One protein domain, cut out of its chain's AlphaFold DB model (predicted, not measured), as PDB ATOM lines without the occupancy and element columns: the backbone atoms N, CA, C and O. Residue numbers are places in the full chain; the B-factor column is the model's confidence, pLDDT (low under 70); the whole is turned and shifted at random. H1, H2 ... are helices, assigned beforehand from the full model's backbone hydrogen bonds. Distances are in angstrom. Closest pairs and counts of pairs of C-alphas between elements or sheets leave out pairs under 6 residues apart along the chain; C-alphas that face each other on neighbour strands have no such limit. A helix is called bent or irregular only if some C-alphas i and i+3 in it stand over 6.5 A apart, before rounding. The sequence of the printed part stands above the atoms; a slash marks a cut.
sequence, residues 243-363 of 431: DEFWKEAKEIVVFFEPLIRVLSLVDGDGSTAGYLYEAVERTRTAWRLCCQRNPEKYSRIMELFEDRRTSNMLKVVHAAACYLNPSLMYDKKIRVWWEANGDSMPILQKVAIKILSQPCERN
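Overview. This is residues 243 to 363 of the 431 residues of the protein "BED-type domain-containing protein" of Kingdonia uniflora (UniProt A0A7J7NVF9). A rod-shaped domain is built on the long helix H2, with the arm H1b and the helix H3 each running alongside it in the opposite direction, and with the shorter helices H4 to H7 making a small head at the end of H2 where H2 begins. In this head H4 crosses that end of H2, and H6 and H7 form a helical hairpin beyond it; at the other end of the rod, residues 243 to 254 of the bent H1 stick out. The printed part has 121 residues with seven named helices, H1 to H7 in order along the chain, and no named strand; the class is all helix. The whole is loose, with a radius of gyration of the C-alphas of 17.4 A, and spans 60 by 26 by 23 A.

Along the chain. H1, residues 243 to 266, was assigned as one helix by its hydrogen bonds but is bent: C-alphas 255 and 258 are 7.3 A apart. Its arm H1a, residues 243 to 255, begins with C-alpha 243 at (186.284, 217.714, 115.060) and is 18.2 A long; H1b, residues 258 to 266, is 12.8 A long. H2, residues 273 to 293, is 32.0 A long and irregular, with C-alphas 274 and 277 7.3 A apart; C-alpha 273 is at (168.070, 209.030, 150.839). H3, residues 295 to 313, is 23.8 A long and irregular, with C-alphas 297 and 300 7.6 A apart. Then come H4, residues 316 to 323, H5, residues 327 to 330, and H6, residues 334 to 341. H7, residues 346 to 356, is 15.2 A long and ends with C-alpha 356 at (166.450, 210.603, 156.260).

Arrangement. H2 is the hub. The hairpin of H1b and H2 has a shallow tilt of 10 degrees, opposite ways, closest at the C-alphas of Pro 258 and Thr 283, 5.1 A. In the hairpin of H2 and H3 the tilt is a shallow 16 degrees, with the C-alphas of Cys 291 and Tyr 298 closest, at 5.4 A. H1b and H3 are apart. With residues 273 to 278 alone H2 touches H4, about perpendicular at 89 degrees; the closest C-alphas, of Gly 274 and Ala 321, are 4.4 A apart. H2 and H7 touch only at their ends, at the C-alphas of Gly 274 and Leu 356, 5.2 A. The hairpin of H6 and H7 is closest at the C-alphas of Trp 338 and Gln 349, 6.1 A. H5 touches no helix but is near H2. Every O i to N i+4 pair is within hydrogen-bond range in H1a, H1b, H4, H6 and H7, against 14 of 17 in H2 and 12 of 15 in H3; H5 is too short for such a pair.

Size, cuts and confidence. The two C-alphas farthest apart, of Asp 243 and Ser 344, are 62.1 A apart. The printed part has no cut, and no link between helices is long. The mean pLDDT of the printed part is 85.7; residues 268 to 269 and 360 to 363 are under 70.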
ATOM      1  N   ASP A 243     187.049 216.793 114.211       96.44
ATOM      2  CA  ASP A 243     186.284 217.714 115.060       96.44
ATOM      3  C   ASP A 243     184.928 217.157 115.519       96.44
ATOM      4  O   ASP A 243     184.467 217.477 116.617       96.44
ATOM      5  N   GLU A 244     184.294 216.303 114.713       95.94
ATOM      6  CA  GLU A 244     183.030 215.652 115.059       95.94
ATOM      7  C   GLU A 244     183.208 214.691 116.235       95.94
ATOM      8  O   GLU A 244     182.410 214.732 117.169       95.94
ATOM      9  N   PHE A 245     184.310 213.933 116.272       95.25
ATOM     10  CA  PHE A 245     184.639 213.057 117.401       95.25
ATOM     11  C   PHE A 245     184.688 213.833 118.726       95.25
ATOM     12  O   PHE A 245     184.067 213.433 119.711       95.25
ATOM     13  N   TRP A 246     185.378 214.976 118.756       95.75
ATOM     14  CA  TRP A 246     185.482 215.795 119.969       95.75
ATOM     15  C   TRP A 246     184.160 216.446 120.356       95.75
ATOM     16  O   TRP A 246     183.846 216.558 121.544       95.75
ATOM     17  N   LYS A 247     183.372 216.870 119.364       94.75
ATOM     18  CA  LYS A 247     182.031 217.409 119.586       94.75
ATOM     19  C   LYS A 247     181.117 216.357 120.220       94.75
ATOM     20  O   LYS A 247     180.463 216.661 121.216       94.75
ATOM     21  N   GLU A 248     181.109 215.137 119.692       92.38
ATOM     22  CA  GLU A 248     180.320 214.024 120.225       92.38
ATOM     23  C   GLU A 248     180.795 213.595 121.618       92.38
ATOM     24  O   GLU A 248     179.972 213.389 122.507       92.38
ATOM     25  N   ALA A 249     182.108 213.523 121.850       90.38
ATOM     26  CA  ALA A 249     182.663 213.191 123.162       90.38
ATOM     27  C   ALA A 249     182.211 214.193 124.241       90.38
ATOM     28  O   ALA A 249     181.755 213.793 125.314       90.38
ATOM     29  N   LYS A 250     182.275 215.499 123.939       93.00
ATOM     30  CA  LYS A 250     181.796 216.565 124.835       93.00
ATOM     31  C   LYS A 250     180.288 216.486 125.058       93.00
ATOM     32  O   LYS A 250     179.830 216.655 126.183       93.00
ATOM     33  N   GLU A 251     179.521 216.199 124.009       91.00
ATOM     34  CA  GLU A 251     178.073 216.006 124.107       91.00
ATOM     35  C   GLU A 251     177.720 214.836 125.036       91.00
ATOM     36  O   GLU A 251     176.842 214.990 125.881       91.00
ATOM     37  N   ILE A 252     178.433 213.707 124.948       88.62
ATOM     38  CA  ILE A 252     178.240 212.544 125.830       88.62
ATOM     39  C   ILE A 252     178.493 212.922 127.291       88.62
ATOM     40  O   ILE A 252     177.672 212.604 128.151       88.62
ATOM     41  N   VAL A 253     179.599 213.609 127.585       86.88
ATOM     42  CA  VAL A 253     179.919 214.043 128.953       86.88
ATOM     43  C   VAL A 253     178.826 214.951 129.509       86.88
ATOM     44  O   VAL A 253     178.301 214.673 130.583       86.88
ATOM     45  N   VAL A 254     178.443 215.992 128.764       87.31
ATOM     46  CA  VAL A 254     177.399 216.942 129.186       87.31
ATOM     47  C   VAL A 254     176.058 216.234 129.368       87.31
ATOM     48  O   VAL A 254     175.322 216.516 130.311       87.31
ATOM     49  N   PHE A 255     175.738 215.285 128.487       88.75
ATOM     50  CA  PHE A 255     174.517 214.503 128.594       88.75
ATOM     51  C   PHE A 255     174.509 213.653 129.872       88.75
ATOM     52  O   PHE A 255     173.522 213.674 130.599       88.75
ATOM     53  N   PHE A 256     175.588 212.935 130.194       88.62
ATOM     54  CA  PHE A 256     175.627 212.048 131.365       88.62
ATOM     55  C   PHE A 256     175.957 212.742 132.692       88.62
ATOM     56  O   PHE A 256     175.739 212.143 133.748       88.62
ATOM     57  N   GLU A 257     176.419 213.994 132.671       85.56
ATOM     58  CA  GLU A 257     176.798 214.756 133.863       85.56
ATOM     59  C   GLU A 257     175.742 214.722 134.989       85.56
ATOM     60  O   GLU A 257     176.115 214.416 136.126       85.56
ATOM     61  N   PRO A 258     174.433 214.951 134.746       88.56
ATOM     62  CA  PRO A 258     173.445 214.942 135.823       88.56
ATOM     63  C   PRO A 258     173.329 213.574 136.509       88.56
ATOM     64  O   PRO A 258     173.224 213.507 137.732       88.56
ATOM     65  N   LEU A 259     173.433 212.478 135.747       86.19
ATOM     66  CA  LEU A 259     173.384 211.122 136.298       86.19
ATOM     67  C   LEU A 259     174.652 210.787 137.094       86.19
ATOM     68  O   LEU A 259     174.571 210.129 138.127       86.19
ATOM     69  N   ILE A 260     175.814 211.269 136.650       82.25
ATOM     70  CA  ILE A 260     177.072 211.111 137.392       82.25
ATOM     71  C   ILE A 260     177.008 211.867 138.714       82.25
ATOM     72  O   ILE A 260     177.432 211.335 139.733       82.25
ATOM     73  N   ARG A 261     176.408 213.060 138.735       82.38
ATOM     74  CA  ARG A 261     176.171 213.804 139.979       82.38
ATOM     75  C   ARG A 261     175.254 213.040 140.943       82.38
ATOM     76  O   ARG A 261     175.492 213.082 142.146       82.38
ATOM     77  N   VAL A 262     174.242 212.323 140.442       85.38
ATOM     78  CA  VAL A 262     173.417 211.416 141.268       85.38
ATOM     79  C   VAL A 262     174.251 210.257 141.812       85.38
ATOM     80  O   VAL A 262     174.116 209.926 142.986       85.38
ATOM     81  N   LEU A 263     175.124 209.664 140.996       80.38
ATOM     82  CA  LEU A 263     176.021 208.597 141.442       80.38
ATOM     83  C   LEU A 263     176.962 209.100 142.551       80.38
ATOM     84  O   LEU A 263     177.006 208.535 143.635       80.38
ATOM     85  N   SER A 264     177.608 210.249 142.342       77.88
ATOM     86  CA  SER A 264     178.459 210.883 143.357       77.88
ATOM     87  C   SER A 264     177.702 211.255 144.635       77.88
ATOM     88  O   SER A 264     178.280 211.234 145.717       77.88
ATOM     89  N   LEU A 265     176.410 211.592 144.526       81.06
ATOM     90  CA  LEU A 265     175.548 211.822 145.682       81.06
ATOM     91  C   LEU A 265     175.352 210.537 146.493       81.06
ATOM     92  O   LEU A 265     175.443 210.602 147.714       81.06
ATOM     93  N   VAL A 266     175.055 209.402 145.853       77.50
ATOM     94  CA  VAL A 266     174.799 208.140 146.573       77.50
ATOM     95  C   VAL A 266     176.073 207.483 147.095       77.50
ATOM     96  O   VAL A 266     176.018 206.895 148.171       77.50
ATOM     97  N   ASP A 267     177.199 207.680 146.403       70.25
ATOM     98  CA  ASP A 267     178.542 207.236 146.809       70.25
ATOM     99  C   ASP A 267     179.131 208.066 147.963       70.25
ATOM    100  O   ASP A 267     180.142 207.693 148.570       70.25
ATOM    101  N   GLY A 268     178.534 209.225 148.251       65.31
ATOM    102  CA  GLY A 268     178.967 210.114 149.318       65.31
ATOM    103  C   GLY A 268     178.730 209.516 150.704       65.31
ATOM    104  O   GLY A 268     177.724 208.859 150.967       65.31
ATOM    105  N   ASP A 269     179.635 209.804 151.641       61.56
ATOM    106  CA  ASP A 269     179.436 209.400 153.030       61.56
ATOM    107  C   ASP A 269     178.161 210.054 153.593       61.56
ATOM    108  O   ASP A 269     177.967 211.262 153.459       61.56
ATOM    109  N   GLY A 270     177.336 209.296 154.315       70.12
ATOM    110  CA  GLY A 270     176.236 209.825 155.129       70.12
ATOM    111  C   GLY A 270     174.836 209.720 154.514       70.12
ATOM    112  O   GLY A 270     174.526 208.819 153.746       70.12
ATOM    113  N   SER A 271     173.950 210.616 154.950       78.06
ATOM    114  CA  SER A 271     172.512 210.576 154.664       78.06
ATOM    115  C   SER A 271     172.141 211.147 153.304       78.06
ATOM    116  O   SER A 271     172.092 212.367 153.137       78.06
ATOM    117  N   THR A 272     171.812 210.273 152.357       84.62
ATOM    118  CA  THR A 272     171.577 210.655 150.955       84.62
ATOM    119  C   THR A 272     170.169 210.301 150.466       84.62
ATOM    120  O   THR A 272     169.684 210.907 149.507       84.62
ATOM    121  N   ALA A 273     169.433 209.447 151.193       86.38
ATOM    122  CA  ALA A 273     168.070 209.030 150.839       86.38
ATOM    123  C   ALA A 273     167.087 210.196 150.650       86.38
ATOM    124  O   ALA A 273     166.262 210.166 149.738       86.38
ATOM    125  N   GLY A 274     167.207 211.250 151.466       88.81
ATOM    126  CA  GLY A 274     166.372 212.454 151.374       88.81
ATOM    127  C   GLY A 274     166.592 213.302 150.119       88.81
ATOM    128  O   GLY A 274     165.810 214.214 149.869       88.81
ATOM    129  N   TYR A 275     167.642 213.033 149.344       89.56
ATOM    130  CA  TYR A 275     168.037 213.826 148.178       89.56
ATOM    131  C   TYR A 275     167.945 213.036 146.866       89.56
ATOM    132  O   TYR A 275     167.797 213.637 145.803       89.56
ATOM    133  N   LEU A 276     167.993 211.699 146.931       90.56
ATOM    134  CA  LEU A 276     168.042 210.821 145.760       90.56
ATOM    135  C   LEU A 276     166.878 211.048 144.787       90.56
ATOM    136  O   LEU A 276     167.101 211.176 143.585       90.56
ATOM    137  N   TYR A 277     165.640 211.104 145.289       92.56
ATOM    138  CA  TYR A 277     164.460 211.243 144.429       92.56
ATOM    139  C   TYR A 277     164.507 212.537 143.606       92.56
ATOM    140  O   TYR A 277     164.400 212.493 142.382       92.56
ATOM    141  N   GLU A 278     164.735 213.673 144.269       91.31
ATOM    142  CA  GLU A 278     164.853 214.981 143.619       91.31
ATOM    143  C   GLU A 278     166.023 215.013 142.624       91.31
ATOM    144  O   GLU A 278     165.871 215.480 141.497       91.31
ATOM    145  N   ALA A 279     167.186 214.464 142.988       92.00
ATOM    146  CA  ALA A 279     168.354 214.440 142.107       92.00
ATOM    147  C   ALA A 279     168.104 213.616 140.820       92.00
ATOM    148  O   ALA A 279     168.498 214.019 139.718       92.00
ATOM    149  N   VAL A 280     167.392 212.491 140.936       92.38
ATOM    150  CA  VAL A 280     166.985 211.664 139.789       92.38
ATOM    151  C   VAL A 280     165.939 212.378 138.924       92.38
ATOM    152  O   VAL A 280     166.042 212.342 137.696       92.38
ATOM    153  N   GLU A 281     164.964 213.079 139.512       91.19
ATOM    154  CA  GLU A 281     163.978 213.850 138.736       91.19
ATOM    155  C   GLU A 281     164.598 215.090 138.052       91.19
ATOM    156  O   GLU A 281     164.212 215.432 136.927       91.19
ATOM    157  N   ARG A 282     165.628 215.716 138.639       91.31
ATOM    158  CA  ARG A 282     166.432 216.756 137.963       91.31
ATOM    159  C   ARG A 282     167.170 216.201 136.746       91.31
ATOM    160  O   ARG A 282     167.109 216.801 135.673       91.31
ATOM    161  N   THR A 283     167.792 215.026 136.879       91.62
ATOM    162  CA  THR A 283     168.434 214.310 135.759       91.62
ATOM    163  C   THR A 283     167.434 214.033 134.640       91.62
ATOM    164  O   THR A 283     167.668 214.375 133.482       91.62
ATOM    165  N   ARG A 284     166.263 213.500 135.001       91.94
ATOM    166  CA  ARG A 284     165.160 213.239 134.072       91.94
ATOM    167  C   ARG A 284     164.732 214.493 133.310       91.94
ATOM    168  O   ARG A 284     164.514 214.443 132.100       91.94
ATOM    169  N   THR A 285     164.593 215.614 134.012       90.75
ATOM    170  CA  THR A 285     164.180 216.895 133.426       90.75
ATOM    171  C   THR A 285     165.231 217.431 132.458       90.75
ATOM    172  O   THR A 285     164.883 217.833 131.347       90.75
ATOM    173  N   ALA A 286     166.514 217.360 132.825       89.62
ATOM    174  CA  ALA A 286     167.615 217.743 131.946       89.62
ATOM    175  C   ALA A 286     167.642 216.899 130.658       89.62
ATOM    176  O   ALA A 286     167.750 217.442 129.559       89.62
ATOM    177  N   TRP A 287     167.465 215.578 130.767       91.62
ATOM    178  CA  TRP A 287     167.481 214.679 129.608       91.62
ATOM    179  C   TRP A 287     166.278 214.862 128.691       91.62
ATOM    180  O   TRP A 287     166.434 214.839 127.472       91.62
ATOM    181  N   ARG A 288     165.091 215.135 129.243       88.56
ATOM    182  CA  ARG A 288     163.897 215.448 128.441       88.56
ATOM    183  C   ARG A 288     164.116 216.637 127.509       88.56
ATOM    184  O   ARG A 288     163.677 216.580 126.362       88.56
ATOM    185  N   LEU A 289     164.814 217.679 127.964       85.50
ATOM    186  CA  LEU A 289     165.151 218.837 127.127       85.50
ATOM    187  C   LEU A 289     166.067 218.446 125.955       85.50
ATOM    188  O   LEU A 289     165.880 218.933 124.840       85.50
ATOM    189  N   CYS A 290     167.019 217.536 126.172       84.62
ATOM    190  CA  CYS A 290     167.868 216.986 125.110       84.62
ATOM    191  C   CYS A 290     167.066 216.121 124.125       84.62
ATOM    192  O   CYS A 290     167.181 216.303 122.911       84.62
ATOM    193  N   CYS A 291     166.196 215.240 124.629       84.75
ATOM    194  CA  CYS A 291     165.320 214.403 123.806       84.75
ATOM    195  C   CYS A 291     164.384 215.231 122.921       84.75
ATOM    196  O   CYS A 291     164.169 214.865 121.775       84.75
ATOM    197  N   GLN A 292     163.860 216.361 123.410       85.62
ATOM    198  CA  GLN A 292     163.021 217.257 122.601       85.62
ATOM    199  C   GLN A 292     163.770 217.844 121.397       85.62
ATOM    200  O   GLN A 292     163.161 218.085 120.358       85.62
ATOM    201  N   ARG A 293     165.084 218.065 121.518       87.81
ATOM    202  CA  ARG A 293     165.917 218.600 120.430       87.81
ATOM    203  C   ARG A 293     166.304 217.536 119.408       87.81
ATOM    204  O   ARG A 293     166.422 217.858 118.231       87.81
ATOM    205  N   ASN A 294     166.536 216.298 119.848       89.31
ATOM    206  CA  ASN A 294     166.906 215.190 118.965       89.31
ATOM    207  C   ASN A 294     166.333 213.846 119.465       89.31
ATOM    208  O   ASN A 294     167.042 213.071 120.117       89.31
ATOM    209  N   PRO A 295     165.049 213.559 119.181       88.94
ATOM    210  CA  PRO A 295     164.380 212.361 119.685       88.94
ATOM    211  C   PRO A 295     165.033 211.065 119.199       88.94
ATOM    212  O   PRO A 295     165.228 210.147 119.990       88.94
ATOM    213  N   GLU A 296     165.425 211.018 117.923       91.44
ATOM    214  CA  GLU A 296     166.058 209.857 117.279       91.44
ATOM    215  C   GLU A 296     167.345 209.435 118.001       91.44
ATOM    216  O   GLU A 296     167.594 208.249 118.210       91.44
ATOM    217  N   LYS A 297     168.148 210.410 118.449       89.81
ATOM    218  CA  LYS A 297     169.432 210.152 119.114       89.81
ATOM    219  C   LYS A 297     169.284 209.663 120.557       89.81
ATOM    220  O   LYS A 297     170.084 208.848 121.010       89.81
ATOM    221  N   TYR A 298     168.291 210.170 121.293       90.69
ATOM    222  CA  TYR A 298     168.219 210.015 122.753       90.69
ATOM    223  C   TYR A 298     167.079 209.123 123.260       90.69
ATOM    224  O   TYR A 298     167.093 208.744 124.434       90.69
ATOM    225  N   SER A 299     166.108 208.774 122.413       89.44
ATOM    226  CA  SER A 299     164.924 207.975 122.774       89.44
ATOM    227  C   SER A 299     165.291 206.694 123.519       89.44
ATOM    228  O   SER A 299     164.816 206.462 124.630       89.44
ATOM    229  N   ARG A 300     166.226 205.916 122.964       91.81
ATOM    230  CA  ARG A 300     166.637 204.640 123.550       91.81
ATOM    231  C   ARG A 300     167.245 204.795 124.942       91.81
ATOM    232  O   ARG A 300     167.003 203.967 125.818       91.81
ATOM    233  N   ILE A 301     168.042 205.841 125.154       90.56
ATOM    234  CA  ILE A 301     168.666 206.101 126.456       90.56
ATOM    235  C   ILE A 301     167.599 206.510 127.475       90.56
ATOM    236  O   ILE A 301     167.620 206.035 128.610       90.56
ATOM    237  N   MET A 302     166.633 207.334 127.060       90.75
ATOM    238  CA  MET A 302     165.531 207.766 127.916       90.75
ATOM    239  C   MET A 302     164.624 206.600 128.330       90.75
ATOM    240  O   MET A 302     164.251 206.504 129.497       90.75
ATOM    241  N   GLU A 303     164.317 205.680 127.412       91.19
ATOM    242  CA  GLU A 303     163.572 204.450 127.720       91.19
ATOM    243  C   GLU A 303     164.280 203.607 128.784       91.19
ATOM    244  O   GLU A 303     163.674 203.222 129.784       91.19
ATOM    245  N   LEU A 304     165.581 203.355 128.593       91.69
ATOM    246  CA  LEU A 304     166.388 202.582 129.538       91.69
ATOM    247  C   LEU A 304     166.461 203.255 130.911       91.69
ATOM    248  O   LEU A 304     166.469 202.574 131.937       91.69
ATOM    249  N   PHE A 305     166.524 204.584 130.938       91.31
ATOM    250  CA  PHE A 305     166.517 205.341 132.179       91.31
ATOM    251  C   PHE A 305     165.186 205.227 132.913       91.31
ATOM    252  O   PHE A 305     165.189 204.947 134.105       91.31
ATOM    253  N   GLU A 306     164.051 205.391 132.233       91.19
ATOM    254  CA  GLU A 306     162.727 205.293 132.864       91.19
ATOM    255  C   GLU A 306     162.439 203.894 133.419       91.19
ATOM    256  O   GLU A 306     161.923 203.760 134.536       91.19
ATOM    257  N   ASP A 307     162.829 202.861 132.672       90.44
ATOM    258  CA  ASP A 307     162.738 201.473 133.118       90.44
ATOM    259  C   ASP A 307     163.559 201.257 134.399       90.44
ATOM    260  O   ASP A 307     163.023 200.843 135.429       90.44
ATOM    261  N   ARG A 308     164.841 201.651 134.407       87.81
ATOM    262  CA  ARG A 308     165.716 201.519 135.591       87.81
ATOM    263  C   ARG A 308     165.284 202.391 136.765       87.81
ATOM    264  O   ARG A 308     165.420 201.979 137.921       87.81
ATOM    265  N   ARG A 309     164.756 203.583 136.483       88.88
ATOM    266  CA  ARG A 309     164.282 204.535 137.490       88.88
ATOM    267  C   ARG A 309     163.177 203.914 138.337       88.88
ATOM    268  O   ARG A 309     163.206 204.037 139.556       88.88
ATOM    269  N   THR A 310     162.227 203.240 137.694       83.06
ATOM    270  CA  THR A 310     161.051 202.652 138.354       83.06
ATOM    271  C   THR A 310     161.307 201.249 138.902       83.06
ATOM    272  O   THR A 310     160.832 200.916 139.989       83.06
ATOM    273  N   SER A 311     162.088 200.433 138.193       82.06
ATOM    274  CA  SER A 311     162.390 199.060 138.608       82.06
ATOM    275  C   SER A 311     163.387 199.004 139.767       82.06
ATOM    276  O   SER A 311     163.165 198.249 140.718       82.06
ATOM    277  N   ASN A 312     164.435 199.835 139.747       76.38
ATOM    278  CA  ASN A 312     165.604 199.651 140.613       76.38
ATOM    279  C   ASN A 312     165.968 200.888 141.445       76.38
ATOM    280  O   ASN A 312     166.154 200.755 142.650       76.38
ATOM    281  N   MET A 313     166.050 202.080 140.839       82.94
ATOM    282  CA  MET A 313     166.635 203.258 141.506       82.94
ATOM    283  C   MET A 313     165.705 203.896 142.545       82.94
ATOM    284  O   MET A 313     166.122 204.219 143.656       82.94
ATOM    285  N   LEU A 314     164.431 204.110 142.201       87.94
ATOM    286  CA  LEU A 314     163.485 204.814 143.063       87.94
ATOM    287  C   LEU A 314     162.447 203.861 143.647       87.94
ATOM    288  O   LEU A 314     161.768 203.118 142.942       87.94
ATOM    289  N   LYS A 315     162.297 203.925 144.970       87.25
ATOM    290  CA  LYS A 315     161.260 203.238 145.739       87.25
ATOM    291  C   LYS A 315     160.416 204.276 146.470       87.25
ATOM    292  O   LYS A 315     160.832 205.422 146.633       87.25
ATOM    293  N   VAL A 316     159.248 203.863 146.962       89.44
ATOM    294  CA  VAL A 316     158.327 204.742 147.712       89.44
ATOM    295  C   VAL A 316     159.027 205.411 148.901       89.44
ATOM    296  O   VAL A 316     158.773 206.576 149.189       89.44
ATOM    297  N   VAL A 317     159.977 204.715 149.538       88.88
ATOM    298  CA  VAL A 317     160.780 205.277 150.632       88.88
ATOM    299  C   VAL A 317     161.631 206.476 150.194       88.88
ATOM    300  O   VAL A 317     161.737 207.422 150.961       88.88
ATOM    301  N   HIS A 318     162.162 206.504 148.966       90.69
ATOM    302  CA  HIS A 318     162.932 207.646 148.451       90.69
ATOM    303  C   HIS A 318     162.029 208.860 148.199       90.69
ATOM    304  O   HIS A 318     162.410 209.988 148.499       90.69
ATOM    305  N   ALA A 319     160.805 208.634 147.708       91.69
ATOM    306  CA  ALA A 319     159.813 209.699 147.551       91.69
ATOM    307  C   ALA A 319     159.386 210.275 148.913       91.69
ATOM    308  O   ALA A 319     159.347 211.490 149.090       91.69
ATOM    309  N   ALA A 320     159.133 209.407 149.900       93.12
ATOM    310  CA  ALA A 320     158.822 209.823 151.265       93.12
ATOM    311  C   ALA A 320     159.995 210.575 151.916       93.12
ATOM    312  O   ALA A 320     159.785 211.616 152.531       93.12
ATOM    313  N   ALA A 321     161.228 210.089 151.743       91.94
ATOM    314  CA  ALA A 321     162.436 210.751 152.225       91.94
ATOM    315  C   ALA A 321     162.554 212.166 151.651       91.94
ATOM    316  O   ALA A 321     162.743 213.119 152.395       91.94
ATOM    317  N   CYS A 322     162.381 212.314 150.338       92.69
ATOM    318  CA  CYS A 322     162.401 213.608 149.666       92.69
ATOM    319  C   CYS A 322     161.336 214.563 150.213       92.69
ATOM    320  O   CYS A 322     161.634 215.716 150.511       92.69
ATOM    321  N   TYR A 323     160.108 214.078 150.398       92.44
ATOM    322  CA  TYR A 323     159.014 214.882 150.940       92.44
ATOM    323  C   TYR A 323     159.274 215.346 152.382       92.44
ATOM    324  O   TYR A 323     158.919 216.458 152.756       92.44
ATOM    325  N   LEU A 324     159.920 214.508 153.193       92.06
ATOM    326  CA  LEU A 324     160.226 214.797 154.594       92.06
ATOM    327  C   LEU A 324     161.531 215.583 154.782       92.06
ATOM    328  O   LEU A 324     161.926 215.814 155.925       92.06
ATOM    329  N   ASN A 325     162.216 215.968 153.700       91.25
ATOM    330  CA  ASN A 325     163.505 216.647 153.748       91.25
ATOM    331  C   ASN A 325     163.334 218.183 153.791       91.25
ATOM    332  O   ASN A 325     163.181 218.814 152.741       91.25
ATOM    333  N   PRO A 326     163.417 218.825 154.973       88.69
ATOM    334  CA  PRO A 326     163.251 220.273 155.096       88.69
ATOM    335  C   PRO A 326     164.373 221.064 154.415       88.69
ATOM    336  O   PRO A 326     164.166 222.237 154.106       88.69
ATOM    337  N   SER A 327     165.529 220.453 154.125       85.75
ATOM    338  CA  SER A 327     166.608 221.112 153.379       85.75
ATOM    339  C   SER A 327     166.169 221.520 151.973       85.75
ATOM    340  O   SER A 327     166.655 222.516 151.455       85.75
ATOM    341  N   LEU A 328     165.244 220.770 151.359       83.50
ATOM    342  CA  LEU A 328     164.745 221.061 150.012       83.50
ATOM    343  C   LEU A 328     163.722 222.203 149.987       83.50
ATOM    344  O   LEU A 328     163.495 222.788 148.934       83.50
ATOM    345  N   MET A 329     163.100 222.510 151.129       80.75
ATOM    346  CA  MET A 329     162.012 223.492 151.217       80.75
ATOM    347  C   MET A 329     162.419 224.778 151.940       80.75
ATOM    348  O   MET A 329     161.957 225.856 151.581       80.75
ATOM    349  N   TYR A 330     163.258 224.671 152.972       77.94
ATOM    350  CA  TYR A 330     163.511 225.753 153.928       77.94
ATOM    351  C   TYR A 330     164.999 226.085 154.109       77.94
ATOM    352  O   TYR A 330     165.316 226.906 154.969       77.94
ATOM    353  N   ASP A 331     165.905 225.433 153.365       74.19
ATOM    354  CA  ASP A 331     167.365 225.517 153.560       74.19
ATOM    355  C   ASP A 331     167.763 225.341 155.044       74.19
ATOM    356  O   ASP A 331     168.589 226.047 155.629       74.19
ATOM    357  N   LYS A 332     167.077 224.409 155.716       75.00
ATOM    358  CA  LYS A 332     167.331 224.041 157.110       75.00
ATOM    359  C   LYS A 332     167.903 222.643 157.173       75.00
ATOM    360  O   LYS A 332     167.451 221.739 156.482       75.00
ATOM    361  N   LYS A 333     168.857 222.452 158.082       77.00
ATOM    362  CA  LYS A 333     169.437 221.137 158.348       77.00
ATOM    363  C   LYS A 333     168.361 220.191 158.877       77.00
ATOM    364  O   LYS A 333     167.597 220.556 159.770       77.00
ATOM    365  N   ILE A 334     168.345 218.972 158.337       82.88
ATOM    366  CA  ILE A 334     167.305 217.966 158.586       82.88
ATOM    367  C   ILE A 334     167.070 217.741 160.082       82.88
ATOM    368  O   ILE A 334     165.938 217.860 160.544       82.88
ATOM    369  N   ARG A 335     168.139 217.448 160.833       78.06
ATOM    370  CA  ARG A 335     168.076 217.161 162.271       78.06
ATOM    371  C   ARG A 335     167.483 218.332 163.055       78.06
ATOM    372  O   ARG A 335     166.452 218.163 163.694       78.06
ATOM    373  N   VAL A 336     168.080 219.516 162.920       80.19
ATOM    374  CA  VAL A 336     167.675 220.741 163.632       80.19
ATOM    375  C   VAL A 336     166.208 221.080 163.389       80.19
ATOM    376  O   VAL A 336     165.486 221.454 164.309       80.19
ATOM    377  N   TRP A 337     165.742 220.949 162.146       87.06
ATOM    378  CA  TRP A 337     164.352 221.250 161.824       87.06
ATOM    379  C   TRP A 337     163.392 220.256 162.482       87.06
ATOM    380  O   TRP A 337     162.399 220.679 163.073       87.06
ATOM    381  N   TRP A 338     163.692 218.955 162.418       87.25
ATOM    382  CA  TRP A 338     162.848 217.930 163.031       87.25
ATOM    383  C   TRP A 338     162.882 217.979 164.558       87.25
ATOM    384  O   TRP A 338     161.851 217.727 165.167       87.25
ATOM    385  N   GLU A 339     164.001 218.344 165.180       83.50
ATOM    386  CA  GLU A 339     164.090 218.567 166.631       83.50
ATOM    387  C   GLU A 339     163.279 219.795 167.068       83.50
ATOM    388  O   GLU A 339     162.578 219.730 168.067       83.50
ATOM    389  N   ALA A 340     163.287 220.884 166.293       86.12
ATOM    390  CA  ALA A 340     162.555 222.101 166.649       86.12
ATOM    391  C   ALA A 340     161.042 222.050 166.351       86.12
ATOM    392  O   ALA A 340     160.275 222.780 166.972       86.12
ATOM    393  N   ASN A 341     160.607 221.246 165.371       87.75
ATOM    394  CA  ASN A 341     159.220 221.265 164.871       87.75
ATOM    395  C   ASN A 341     158.484 219.923 165.028       87.75
ATOM    396  O   ASN A 341     157.274 219.853 164.811       87.75
ATOM    397  N   GLY A 342     159.192 218.847 165.381       86.56
ATOM    398  CA  GLY A 342     158.654 217.486 165.393       86.56
ATOM    399  C   GLY A 342     157.882 217.092 166.652       86.56
ATOM    400  O   GLY A 342     157.177 216.087 166.612       86.56
ATOM    401  N   ASP A 343     157.958 217.873 167.735       87.12
ATOM    402  CA  ASP A 343     157.383 217.522 169.046       87.12
ATOM    403  C   ASP A 343     155.867 217.293 169.004       87.12
ATOM    404  O   ASP A 343     155.328 216.435 169.702       87.12
ATOM    405  N   SER A 344     155.173 218.031 168.136       91.25
ATOM    406  CA  SER A 344     153.731 217.879 167.912       91.25
ATOM    407  C   SER A 344     153.359 216.600 167.146       91.25
ATOM    408  O   SER A 344     152.200 216.187 167.153       91.25
ATOM    409  N   MET A 345     154.329 215.950 166.491       89.69
ATOM    410  CA  MET A 345     154.144 214.766 165.650       89.69
ATOM    411  C   MET A 345     155.234 213.712 165.934       89.69
ATOM    412  O   MET A 345     155.990 213.342 165.029       89.69
ATOM    413  N   PRO A 346     155.307 213.158 167.159       84.38
ATOM    414  CA  PRO A 346     156.444 212.348 167.613       84.38
ATOM    415  C   PRO A 346     156.650 211.069 166.787       84.38
ATOM    416  O   PRO A 346     157.776 210.636 166.542       84.38
ATOM    417  N   ILE A 347     155.560 210.465 166.300       88.19
ATOM    418  CA  ILE A 347     155.630 209.287 165.423       88.19
ATOM    419  C   ILE A 347     156.241 209.668 164.068       88.19
ATOM    420  O   ILE A 347     157.123 208.967 163.572       88.19
ATOM    421  N   LEU A 348     155.800 210.784 163.479       89.44
ATOM    422  CA  LEU A 348     156.297 211.247 162.187       89.44
ATOM    423  C   LEU A 348     157.757 211.693 162.284       89.44
ATOM    424  O   LEU A 348     158.551 211.299 161.439       89.44
ATOM    425  N   GLN A 349     158.119 212.433 163.334       86.75
ATOM    426  CA  GLN A 349     159.496 212.839 163.623       86.75
ATOM    427  C   GLN A 349     160.422 211.618 163.691       86.75
ATOM    428  O   GLN A 349     161.450 211.576 163.012       86.75
ATOM    429  N   LYS A 350     160.024 210.574 164.431       82.94
ATOM    430  CA  LYS A 350     160.789 209.324 164.530       82.94
ATOM    431  C   LYS A 350     160.975 208.641 163.172       82.94
ATOM    432  O   LYS A 350     162.074 208.186 162.855       82.94
ATOM    433  N   VAL A 351     159.917 208.565 162.361       86.56
ATOM    434  CA  VAL A 351     159.972 207.963 161.017       86.56
ATOM    435  C   VAL A 351     160.829 208.800 160.065       86.56
ATOM    436  O   VAL A 351     161.658 208.241 159.349       86.56
ATOM    437  N   ALA A 352     160.675 210.124 160.081       88.19
ATOM    438  CA  ALA A 352     161.417 211.042 159.229       88.19
ATOM    439  C   ALA A 352     162.915 210.981 159.516       88.19
ATOM    440  O   ALA A 352     163.692 210.763 158.591       88.19
ATOM    441  N   ILE A 353     163.318 211.061 160.789       82.12
ATOM    442  CA  ILE A 353     164.723 210.917 161.189       82.12
ATOM    443  C   ILE A 353     165.274 209.575 160.699       82.12
ATOM    444  O   ILE A 353     166.341 209.551 160.095       82.12
ATOM    445  N   LYS A 354     164.531 208.473 160.876       83.00
ATOM    446  CA  LYS A 354     164.973 207.129 160.473       83.00
ATOM    447  C   LYS A 354     165.118 206.945 158.960       83.00
ATOM    448  O   LYS A 354     165.977 206.185 158.520       83.00
ATOM    449  N   ILE A 355     164.243 207.545 158.160       86.94
ATOM    450  CA  ILE A 355     164.314 207.450 156.695       86.94
ATOM    451  C   ILE A 355     165.416 208.373 156.170       86.94
ATOM    452  O   ILE A 355     166.231 207.967 155.347       86.94
ATOM    453  N   LEU A 356     165.474 209.603 156.680       85.56
ATOM    454  CA  LEU A 356     166.450 210.603 156.260       85.56
ATOM    455  C   LEU A 356     167.861 210.264 156.730       85.56
ATOM    456  O   LEU A 356     168.806 210.731 156.107       85.56
ATOM    457  N   SER A 357     168.022 209.438 157.770       80.06
ATOM    458  CA  SER A 357     169.317 208.940 158.249       80.06
ATOM    459  C   SER A 357     169.952 207.865 157.345       80.06
ATOM    460  O   SER A 357     171.024 207.360 157.672       80.06
ATOM    461  N   GLN A 358     169.286 207.443 156.261       78.44
ATOM    462  CA  GLN A 358     169.742 206.317 155.440       78.44
ATOM    463  C   GLN A 358     170.707 206.758 154.327       78.44
ATOM    464  O   GLN A 358     170.398 207.700 153.586       78.44
ATOM    465  N   PRO A 359     171.851 206.066 154.171       75.00
ATOM    466  CA  PRO A 359     172.636 206.127 152.946       75.00
ATOM    467  C   PRO A 359     171.931 205.355 151.822       75.00
ATOM    468  O   PRO A 359     171.184 204.408 152.085       75.00
ATOM    469  N   CYS A 360     172.180 205.751 150.578       69.19
ATOM    470  CA  CYS A 360     171.719 205.025 149.393       69.19
ATOM    471  C   CYS A 360     172.725 203.976 148.893       69.19
ATOM    472  O   CYS A 360     172.288 202.958 148.366       69.19
ATOM    473  N   GLU A 361     174.030 204.194 149.083       64.94
ATOM    474  CA  GLU A 361     175.110 203.265 148.719       64.94
ATOM    475  C   GLU A 361     176.274 203.384 149.724       64.94
ATOM    476  O   GLU A 361     176.316 204.327 150.523       64.94
ATOM    477  N   ARG A 362     177.191 202.401 149.762       57.97
ATOM    478  CA  ARG A 362     178.357 202.418 150.660       57.97
ATOM    479  C   ARG A 362     179.660 202.515 149.878       57.97
ATOM    480  O   ARG A 362     179.942 201.700 149.013       57.97
ATOM    481  N   ASN A 363     180.527 203.430 150.293       53.75
ATOM    482  CA  ASN A 363     181.878 203.532 149.756       53.75
ATOM    483  C   ASN A 363     182.810 202.442 150.350       53.75
ATOM    484  O   ASN A 363     183.037 202.396 151.564       53.75
TER     485      ASN A 363